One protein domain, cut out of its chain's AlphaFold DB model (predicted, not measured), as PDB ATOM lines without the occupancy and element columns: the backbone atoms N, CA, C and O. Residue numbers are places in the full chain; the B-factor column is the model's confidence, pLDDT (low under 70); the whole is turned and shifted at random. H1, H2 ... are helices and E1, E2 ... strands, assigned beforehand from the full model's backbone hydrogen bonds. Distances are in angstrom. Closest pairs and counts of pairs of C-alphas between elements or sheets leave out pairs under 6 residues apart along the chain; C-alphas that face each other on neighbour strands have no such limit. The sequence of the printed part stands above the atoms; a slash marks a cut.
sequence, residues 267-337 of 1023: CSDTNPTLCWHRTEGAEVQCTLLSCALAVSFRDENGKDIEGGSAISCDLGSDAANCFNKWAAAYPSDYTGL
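Overview. This is residues 267 to 337 of the 1023 residues of the protein "Peptidase_S8 domain-containing protein" of Alphaproteobacteria bacterium (UniProt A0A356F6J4). A strongly twisted sheet of three antiparallel strands, E1, E2 and E3, has one short helix, H1, packed across one face. E3 bends sharply, and a long loop runs from E1 to E2. The printed part has 71 residues, with three named strands and then one named helix along the chain; the sheet's order is E1, E2, E3. The class is mixed, helices and strands, though under half of the residues are in named elements. The whole is compact, with a radius of gyration of the C-alphas of 12.4 A and spans of 37 by 27 by 17 A.

Along the chain. Find C-alpha 275 at (-0.041, 12.456, -26.025), where E1, residues 275 to 278, begins and runs 10.5 A. E2, residues 291 to 298, covers 23.2 A. E3, residues 304 to 313, covers 22.2 A and bends by 83 degrees at residue 307. H1, residues 319 to 327, runs 12.0 A to C-alpha 327 at (-8.019, 6.786, -21.222).

Arrangement. Look first at the meander E1 E2 E3, each strand the antiparallel neighbour of the one before. In the hairpin E1 and E2, N 296 and O 277 are 2.8 A apart, within hydrogen-bond range. In the hairpin E2 and E3, N 309 and O 295 are also 2.8 A apart. H1 is on the sheet at a height of 7.0 A, only just over E3, with 3 of its C-alphas falling on that strand; on the local plane it runs across the strands, at 80 degrees to E3. The closest C-alphas of E3 and H1, those of Cys 313 and Cys 322, are 5.3 A apart. In H1 every O i to N i+4 pair is within hydrogen-bond range.

Size, cuts and confidence. The C-alphas farthest apart, of Leu 288 and Asn 301, are 38.5 A apart. The printed part has no cut, and the link E1 to E2 is long. Confidence is under 70 at residues 287 to 291, 305 to 313 and 329 to 337.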
ATOM      1  N   CYS A 267      -4.173  10.462 -26.258       82.31
ATOM      2  CA  CYS A 267      -4.449  11.206 -27.480       82.31
ATOM      3  C   CYS A 267      -5.959  11.302 -27.719       82.31
ATOM      4  O   CYS A 267      -6.672  10.294 -27.698       82.31
ATOM      5  N   SER A 268      -6.437  12.514 -27.988       80.69
ATOM      6  CA  SER A 268      -7.848  12.821 -28.243       80.69
ATOM      7  C   SER A 268      -7.981  13.948 -29.273       80.69
ATOM      8  O   SER A 268      -6.990  14.559 -29.673       80.69
ATOM      9  N   ASP A 269      -9.211  14.273 -29.682       78.50
ATOM     10  CA  ASP A 269      -9.466  15.416 -30.571       78.50
ATOM     11  C   ASP A 269      -9.030  16.759 -29.949       78.50
ATOM     12  O   ASP A 269      -8.691  17.697 -30.671       78.50
ATOM     13  N   THR A 270      -9.023  16.860 -28.613       72.50
ATOM     14  CA  THR A 270      -8.575  18.043 -27.856       72.50
ATOM     15  C   THR A 270      -7.091  17.998 -27.486       72.50
ATOM     16  O   THR A 270      -6.550  19.021 -27.073       72.50
ATOM     17  N   ASN A 271      -6.435  16.845 -27.655       74.56
ATOM     18  CA  ASN A 271      -5.027  16.603 -27.346       74.56
ATOM     19  C   ASN A 271      -4.371  15.726 -28.440       74.56
ATOM     20  O   ASN A 271      -4.144  14.531 -28.227       74.56
ATOM     21  N   PRO A 272      -4.140  16.270 -29.652       77.50
ATOM     22  CA  PRO A 272      -3.707  15.484 -30.814       77.50
ATOM     23  C   PRO A 272      -2.184  15.273 -30.915       77.50
ATOM     24  O   PRO A 272      -1.725  14.528 -31.783       77.50
ATOM     25  N   THR A 273      -1.400  15.953 -30.078       75.38
ATOM     26  CA  THR A 273       0.074  15.981 -30.051       75.38
ATOM     27  C   THR A 273       0.536  16.014 -28.601       75.38
ATOM     28  O   THR A 273      -0.202  16.529 -27.770       75.38
ATOM     29  N   LEU A 274       1.747  15.539 -28.294       75.31
ATOM     30  CA  LEU A 274       2.246  15.402 -26.915       75.31
ATOM     31  C   LEU A 274       1.354  14.496 -26.049       75.31
ATOM     32  O   LEU A 274       1.015  14.834 -24.919       75.31
ATOM     33  N   CYS A 275       0.964  13.347 -26.600       77.94
ATOM     34  CA  CYS A 275      -0.041  12.456 -26.025       77.94
ATOM     35  C   CYS A 275       0.297  10.973 -26.251       77.94
ATOM     36  O   CYS A 275       1.074  10.620 -27.138       77.94
ATOM     37  N   TRP A 276      -0.316  10.090 -25.467       79.94
ATOM     38  CA  TRP A 276      -0.167   8.638 -25.537       79.94
ATOM     39  C   TRP A 276      -1.300   7.990 -26.325       79.94
ATOM     40  O   TRP A 276      -2.482   8.241 -26.089       79.94
ATOM     41  N   HIS A 277      -0.960   7.074 -27.220       84.81
ATOM     42  CA  HIS A 277      -1.931   6.241 -27.919       84.81
ATOM     43  C   HIS A 277      -1.544   4.769 -27.834       84.81
ATOM     44  O   HIS A 277      -0.397   4.413 -27.576       84.81
ATOM     45  N   ARG A 278      -2.508   3.879 -28.071       87.25
ATOM     46  CA  ARG A 278      -2.233   2.444 -28.160       87.25
ATOM     47  C   ARG A 278      -1.192   2.177 -29.251       87.25
ATOM     48  O   ARG A 278      -1.377   2.620 -30.389       87.25
ATOM     49  N   THR A 279      -0.156   1.406 -28.923       84.69
ATOM     50  CA  THR A 279       0.821   0.930 -29.909       84.69
ATOM     51  C   THR A 279       0.125   0.018 -30.918       84.69
ATOM     52  O   THR A 279      -0.632  -0.886 -30.548       84.69
ATOM     53  N   GLU A 280       0.335   0.262 -32.210       83.62
ATOM     54  CA  GLU A 280      -0.315  -0.514 -33.266       83.62
ATOM     55  C   GLU A 280       0.104  -1.993 -33.194       83.62
ATOM     56  O   GLU A 280       1.286  -2.320 -33.136       83.62
ATOM     57  N   GLY A 281      -0.876  -2.902 -33.153       81.50
ATOM     58  CA  GLY A 281      -0.637  -4.348 -33.058       81.50
ATOM     59  C   GLY A 281      -0.250  -4.877 -31.668       81.50
ATOM     60  O   GLY A 281      -0.016  -6.076 -31.545       81.50
ATOM     61  N   ALA A 282      -0.201  -4.036 -30.628       82.50
ATOM     62  CA  ALA A 282       0.087  -4.492 -29.268       82.50
ATOM     63  C   ALA A 282      -1.089  -5.273 -28.650       82.50
ATOM     64  O   ALA A 282      -2.245  -4.849 -28.720       82.50
ATOM     65  N   GLU A 283      -0.773  -6.396 -28.003       85.38
ATOM     66  CA  GLU A 283      -1.700  -7.194 -27.195       85.38
ATOM     67  C   GLU A 283      -1.394  -7.020 -25.702       85.38
ATOM     68  O   GLU A 283      -0.279  -6.651 -25.325       85.38
ATOM     69  N   VAL A 284      -2.384  -7.289 -24.845       81.88
ATOM     70  CA  VAL A 284      -2.192  -7.274 -23.389       81.88
ATOM     71  C   VAL A 284      -1.310  -8.455 -22.990       81.88
ATOM     72  O   VAL A 284      -1.662  -9.611 -23.229       81.88
ATOM     73  N   GLN A 285      -0.170  -8.170 -22.368       80.25
ATOM     74  CA  GLN A 285       0.750  -9.178 -21.854       80.25
ATOM     75  C   GLN A 285       0.570  -9.335 -20.350       80.25
ATOM     76  O   GLN A 285       0.667  -8.362 -19.611       80.25
ATOM     77  N   CYS A 286       0.331 -10.562 -19.893       72.62
ATOM     78  CA  CYS A 286       0.139 -10.876 -18.480       72.62
ATOM     79  C   CYS A 286       1.285 -11.731 -17.935       72.62
ATOM     80  O   CYS A 286       1.658 -12.745 -18.527       72.62
ATOM     81  N   THR A 287       1.792 -11.352 -16.768       64.44
ATOM     82  CA  THR A 287       2.628 -12.182 -15.899       64.44
ATOM     83  C   THR A 287       1.771 -12.792 -14.781       64.44
ATOM     84  O   THR A 287       0.562 -12.581 -14.718       64.44
ATOM     85  N   LEU A 288       2.385 -13.560 -13.872       49.69
ATOM     86  CA  LEU A 288       1.698 -14.099 -12.689       49.69
ATOM     87  C   LEU A 288       1.191 -13.013 -11.719       49.69
ATOM     88  O   LEU A 288       0.390 -13.336 -10.847       49.69
ATOM     89  N   LEU A 289       1.665 -11.767 -11.847       45.34
ATOM     90  CA  LEU A 289       1.420 -10.690 -10.883       45.34
ATOM     91  C   LEU A 289       0.757  -9.442 -11.492       45.34
ATOM     92  O   LEU A 289       0.157  -8.674 -10.750       45.34
ATOM     93  N   SER A 290       0.829  -9.233 -12.811       60.62
ATOM     94  CA  SER A 290       0.287  -8.034 -13.472       60.62
ATOM     95  C   SER A 290       0.025  -8.259 -14.963       60.62
ATOM     96  O   SER A 290       0.635  -9.138 -15.575       60.62
ATOM     97  N   CYS A 291      -0.857  -7.458 -15.565       66.94
ATOM     98  CA  CYS A 291      -1.017  -7.378 -17.017       66.94
ATOM     99  C   CYS A 291      -0.735  -5.960 -17.505       66.94
ATOM    100  O   CYS A 291      -1.064  -5.004 -16.813       66.94
ATOM    101  N   ALA A 292      -0.163  -5.826 -18.699       74.62
ATOM    102  CA  ALA A 292       0.188  -4.534 -19.270       74.62
ATOM    103  C   ALA A 292      -0.052  -4.478 -20.786       74.62
ATOM    104  O   ALA A 292       0.019  -5.495 -21.480       74.62
ATOM    105  N   LEU A 293      -0.314  -3.282 -21.308       79.12
ATOM    106  CA  LEU A 293      -0.470  -2.988 -22.730       79.12
ATOM    107  C   LEU A 293       0.529  -1.919 -23.155       79.12
ATOM    108  O   LEU A 293       0.571  -0.850 -22.556       79.12
ATOM    109  N   ALA A 294       1.263  -2.163 -24.238       80.25
ATOM    110  CA  ALA A 294       2.180  -1.171 -24.789       80.25
ATOM    111  C   ALA A 294       1.439   0.042 -25.395       80.25
ATOM    112  O   ALA A 294       0.496  -0.107 -26.182       80.25
ATOM    113  N   VAL A 295       1.919   1.243 -25.076       78.25
ATOM    114  CA  VAL A 295       1.466   2.541 -25.595       78.25
ATOM    115  C   VAL A 295       2.636   3.306 -26.217       78.25
ATOM    116  O   VAL A 295       3.778   3.176 -25.790       78.25
ATOM    117  N   SER A 296       2.363   4.099 -27.246       81.56
ATOM    118  CA  SER A 296       3.343   4.922 -27.960       81.56
ATOM    119  C   SER A 296       3.054   6.401 -27.719       81.56
ATOM    120  O   SER A 296       1.894   6.790 -27.566       81.56
ATOM    121  N   PHE A 297       4.109   7.216 -27.658       78.44
ATOM    122  CA  PHE A 297       3.988   8.660 -27.467       78.44
ATOM    123  C   PHE A 297       4.062   9.395 -28.799       78.44
ATOM    124  O   PHE A 297       4.921   9.102 -29.632       78.44
ATOM    125  N   ARG A 298       3.203  10.396 -28.960       79.56
ATOM    126  CA  ARG A 298       3.174  11.301 -30.101       79.56
ATOM    127  C   ARG A 298       3.823  12.625 -29.729       79.56
ATOM    128  O   ARG A 298       3.370  13.273 -28.795       79.56
ATOM    129  N   ASP A 299       4.847  13.039 -30.465       72.88
ATOM    130  CA  ASP A 299       5.570  14.288 -30.210       72.88
ATOM    131  C   ASP A 299       4.774  15.553 -30.599       72.88
ATOM    132  O   ASP A 299       3.632  15.496 -31.069       72.88
ATOM    133  N   GLU A 300       5.393  16.719 -30.396       73.19
ATOM    134  CA  GLU A 300       4.870  18.044 -30.776       73.19
ATOM    135  C   GLU A 300       4.583  18.191 -32.282       73.19
ATOM    136  O   GLU A 300       3.754  19.004 -32.686       73.19
ATOM    137  N   ASN A 301       5.232  17.380 -33.121       77.12
ATOM    138  CA  ASN A 301       5.079  17.375 -34.572       77.12
ATOM    139  C   ASN A 301       4.073  16.310 -35.045       77.12
ATOM    140  O   ASN A 301       3.891  16.123 -36.251       77.12
ATOM    141  N   GLY A 302       3.413  15.607 -34.118       73.81
ATOM    142  CA  GLY A 302       2.453  14.550 -34.422       73.81
ATOM    143  C   GLY A 302       3.093  13.237 -34.881       73.81
ATOM    144  O   GLY A 302       2.395  12.399 -35.454       73.81
ATOM    145  N   LYS A 303       4.402  13.060 -34.664       80.31
ATOM    146  CA  LYS A 303       5.151  11.853 -35.014       80.31
ATOM    147  C   LYS A 303       5.272  10.936 -33.799       80.31
ATOM    148  O   LYS A 303       5.564  11.387 -32.695       80.31
ATOM    149  N   ASP A 304       5.088   9.640 -34.021       78.00
ATOM    150  CA  ASP A 304       5.260   8.644 -32.968       78.00
ATOM    151  C   ASP A 304       6.766   8.471 -32.661       78.00
ATOM    152  O   ASP A 304       7.588   8.297 -33.572       78.00
ATOM    153  N   ILE A 305       7.138   8.564 -31.382       68.50
ATOM    154  CA  ILE A 305       8.515   8.382 -30.902       68.50
ATOM    155  C   ILE A 305       8.765   6.883 -30.661       68.50
ATOM    156  O   ILE A 305       7.997   6.227 -29.958       68.50
ATOM    157  N   GLU A 306       9.848   6.333 -31.227       53.09
ATOM    158  CA  GLU A 306      10.284   4.957 -30.933       53.09
ATOM    159  C   GLU A 306      10.749   4.849 -29.470       53.09
ATOM    160  O   GLU A 306      11.680   5.541 -29.061       53.09
ATOM    161  N   GLY A 307      10.094   3.978 -28.694       55.31
ATOM    162  CA  GLY A 307      10.335   3.797 -27.254       55.31
ATOM    163  C   GLY A 307       9.033   3.789 -26.450       55.31
ATOM    164  O   GLY A 307       8.824   4.649 -25.598       55.31
ATOM    165  N   GLY A 308       8.117   2.870 -26.782       60.31
ATOM    166  CA  GLY A 308       6.791   2.801 -26.164       60.31
ATOM    167  C   GLY A 308       6.839   2.485 -24.666       60.31
ATOM    168  O   GLY A 308       7.682   1.714 -24.222       60.31
ATOM    169  N   SER A 309       5.912   3.067 -23.908       68.25
ATOM    170  CA  SER A 309       5.661   2.731 -22.502       68.25
ATOM    171  C   SER A 309       4.603   1.626 -22.399       68.25
ATOM    172  O   SER A 309       4.155   1.095 -23.418       68.25
ATOM    173  N   ALA A 310       4.167   1.272 -21.194       69.75
ATOM    174  CA  ALA A 310       3.062   0.349 -20.988       69.75
ATOM    175  C   ALA A 310       2.090   0.853 -19.918       69.75
ATOM    176  O   ALA A 310       2.492   1.465 -18.934       69.75
ATOM    177  N   ILE A 311       0.804   0.574 -20.116       68.62
ATOM    178  CA  ILE A 311      -0.270   0.844 -19.154       68.62
ATOM    179  C   ILE A 311      -0.730  -0.464 -18.514       68.62
ATOM    180  O   ILE A 311      -0.742  -1.501 -19.180       68.62
ATOM    181  N   SER A 312      -1.123  -0.428 -17.242       67.88
ATOM    182  CA  SER A 312      -1.664  -1.596 -16.535       67.88
ATOM    183  C   SER A 312      -3.040  -2.006 -17.079       67.88
ATOM    184  O   SER A 312      -3.838  -1.162 -17.493       67.88
ATOM    185  N   CYS A 313      -3.325  -3.308 -17.079       66.12
ATOM    186  CA  CYS A 313      -4.572  -3.896 -17.568       66.12
ATOM    187  C   CYS A 313      -5.149  -4.913 -16.576       66.12
ATOM    188  O   CYS A 313      -4.409  -5.600 -15.873       66.12
ATOM    189  N   ASP A 314      -6.471  -5.121 -16.599       73.81
ATOM    190  CA  ASP A 314      -7.073  -6.236 -15.859       73.81
ATOM    191  C   ASP A 314      -6.780  -7.569 -16.556       73.81
ATOM    192  O   ASP A 314      -6.776  -7.659 -17.792       73.81
ATOM    193  N   LEU A 315      -6.639  -8.630 -15.759       75.44
ATOM    194  CA  LEU A 315      -6.473  -9.996 -16.247       75.44
ATOM    195  C   LEU A 315      -7.610 -10.387 -17.209       75.44
ATOM    196  O   LEU A 315      -8.778 -10.430 -16.829       75.44
ATOM    197  N   GLY A 316      -7.250 -10.713 -18.454       74.88
ATOM    198  CA  GLY A 316      -8.197 -11.113 -19.502       74.88
ATOM    199  C   GLY A 316      -8.788  -9.966 -20.334       74.88
ATOM    200  O   GLY A 316      -9.632 -10.233 -21.187       74.88
ATOM    201  N   SER A 317      -8.353  -8.717 -20.125       79.31
ATOM    202  CA  SER A 317      -8.735  -7.583 -20.980       79.31
ATOM    203  C   SER A 317      -8.106  -7.681 -22.371       79.31
ATOM    204  O   SER A 317      -6.943  -8.053 -22.504       79.31
ATOM    205  N   ASP A 318      -8.843  -7.282 -23.409       87.50
ATOM    206  CA  ASP A 318      -8.246  -7.003 -24.719       87.50
ATOM    207  C   ASP A 318      -7.606  -5.601 -24.759       87.50
ATOM    208  O   ASP A 318      -7.866  -4.741 -23.911       87.50
ATOM    209  N   ALA A 319      -6.760  -5.358 -25.762       83.75
ATOM    210  CA  ALA A 319      -5.996  -4.118 -25.881       83.75
ATOM    211  C   ALA A 319      -6.871  -2.859 -26.046       83.75
ATOM    212  O   ALA A 319      -6.467  -1.770 -25.648       83.75
ATOM    213  N   ALA A 320      -8.061  -2.969 -26.648       84.94
ATOM    214  CA  ALA A 320      -8.953  -1.823 -26.818       84.94
ATOM    215  C   ALA A 320      -9.652  -1.473 -25.500       84.94
ATOM    216  O   ALA A 320      -9.697  -0.306 -25.120       84.94
ATOM    217  N   ASN A 321     -10.147  -2.481 -24.785       83.50
ATOM    218  CA  ASN A 321     -10.772  -2.313 -23.484       83.50
ATOM    219  C   ASN A 321      -9.773  -1.814 -22.438       83.50
ATOM    220  O   ASN A 321     -10.106  -0.888 -21.705       83.50
ATOM    221  N   CYS A 322      -8.542  -2.339 -22.420       78.94
ATOM    222  CA  CYS A 322      -7.503  -1.836 -21.522       78.94
ATOM    223  C   CYS A 322      -7.170  -0.358 -21.799       78.94
ATOM    224  O   CYS A 322      -7.236   0.466 -20.889       78.94
ATOM    225  N   PHE A 323      -6.914   0.010 -23.062       82.56
ATOM    226  CA  PHE A 323      -6.605   1.399 -23.410       82.56
ATOM    227  C   PHE A 323      -7.772   2.355 -23.140       82.56
ATOM    228  O   PHE A 323      -7.565   3.414 -22.560       82.56
ATOM    229  N   ASN A 324      -9.003   1.992 -23.512       83.19
ATOM    230  CA  ASN A 324     -10.174   2.846 -23.291       83.19
ATOM    231  C   ASN A 324     -10.477   3.031 -21.802       83.19
ATOM    232  O   ASN A 324     -10.894   4.110 -21.397       83.19
ATOM    233  N   LYS A 325     -10.264   1.991 -20.988       76.50
ATOM    234  CA  LYS A 325     -10.420   2.055 -19.535       76.50
ATOM    235  C   LYS A 325      -9.402   3.008 -18.908       76.50
ATOM    236  O   LYS A 325      -9.784   3.836 -18.088       76.50
ATOM    237  N   TRP A 326      -8.142   2.916 -19.332       75.81
ATOM    238  CA  TRP A 326      -7.087   3.840 -18.921       75.81
ATOM    239  C   TRP A 326      -7.376   5.280 -19.379       75.81
ATOM    240  O   TRP A 326      -7.384   6.200 -18.567       75.81
ATOM    241  N   ALA A 327      -7.717   5.474 -20.655       76.19
ATOM    242  CA  ALA A 327      -8.019   6.786 -21.222       76.19
ATOM    243  C   ALA A 327      -9.260   7.443 -20.588       76.19
ATOM    244  O   ALA A 327      -9.290   8.659 -20.420       76.19
ATOM    245  N   ALA A 328     -10.266   6.658 -20.190       72.38
ATOM    246  CA  ALA A 328     -11.479   7.153 -19.531       72.38
ATOM    247  C   ALA A 328     -11.243   7.714 -18.119       72.38
ATOM    248  O   ALA A 328     -12.140   8.349 -17.568       72.38
ATOM    249  N   ALA A 329     -10.068   7.487 -17.525       66.31
ATOM    250  CA  ALA A 329      -9.704   8.117 -16.261       66.31
ATOM    251  C   ALA A 329      -9.254   9.577 -16.413       66.31
ATOM    252  O   ALA A 329      -9.168  10.294 -15.418       66.31
ATOM    253  N   TYR A 330      -9.004  10.031 -17.643       67.25
ATOM    254  CA  TYR A 330      -8.687  11.424 -17.928       67.25
ATOM    255  C   TYR A 330      -9.980  12.218 -18.179       67.25
ATOM    256  O   TYR A 330     -10.912  11.696 -18.799       67.25
ATOM    257  N   PRO A 331     -10.061  13.486 -17.732       64.50
ATOM    258  CA  PRO A 331     -11.167  14.371 -18.079       64.50
ATOM    259  C   PRO A 331     -11.348  14.486 -19.597       64.50
ATOM    260  O   PRO A 331     -10.380  14.519 -20.355       64.50
ATOM    261  N   SER A 332     -12.594  14.601 -20.059       64.81
ATOM    262  CA  SER A 332     -12.896  14.719 -21.495       64.81
ATOM    263  C   SER A 332     -12.333  15.988 -22.151       64.81
ATOM    264  O   SER A 332     -12.247  16.053 -23.371       64.81
ATOM    265  N   ASP A 333     -11.993  17.002 -21.353       63.94
ATOM    266  CA  ASP A 333     -11.379  18.274 -21.746       63.94
ATOM    267  C   ASP A 333      -9.879  18.344 -21.407       63.94
ATOM    268  O   ASP A 333      -9.281  19.422 -21.424       63.94
ATOM    269  N   TYR A 334      -9.254  17.203 -21.111       68.81
ATOM    270  CA  TYR A 334      -7.820  17.128 -20.886       68.81
ATOM    271  C   TYR A 334      -7.051  17.627 -22.120       68.81
ATOM    272  O   TYR A 334      -7.293  17.197 -23.252       68.81
ATOM    273  N   THR A 335      -6.134  18.566 -21.891       61.78
ATOM    274  CA  THR A 335      -5.404  19.312 -22.933       61.78
ATOM    275  C   THR A 335      -3.904  18.990 -22.966       61.78
ATOM    276  O   THR A 335      -3.143  19.725 -23.582       61.78
ATOM    277  N   GLY A 336      -3.478  17.881 -22.349       65.94
ATOM    278  CA  GLY A 336      -2.083  17.426 -22.392       65.94
ATOM    279  C   GLY A 336      -1.142  18.208 -21.469       65.94
ATOM    280  O   GLY A 336      -1.544  18.694 -20.404       65.94
ATOM    281  N   LEU A 337       0.126  18.304 -21.883       63.75
ATOM    282  CA  LEU A 337       1.189  19.032 -21.182       63.75
ATOM    283  C   LEU A 337       0.845  20.529 -21.095       63.75
ATOM    284  O   LEU A 337       0.950  21.253 -22.082       63.75
TER     285      LEU A 337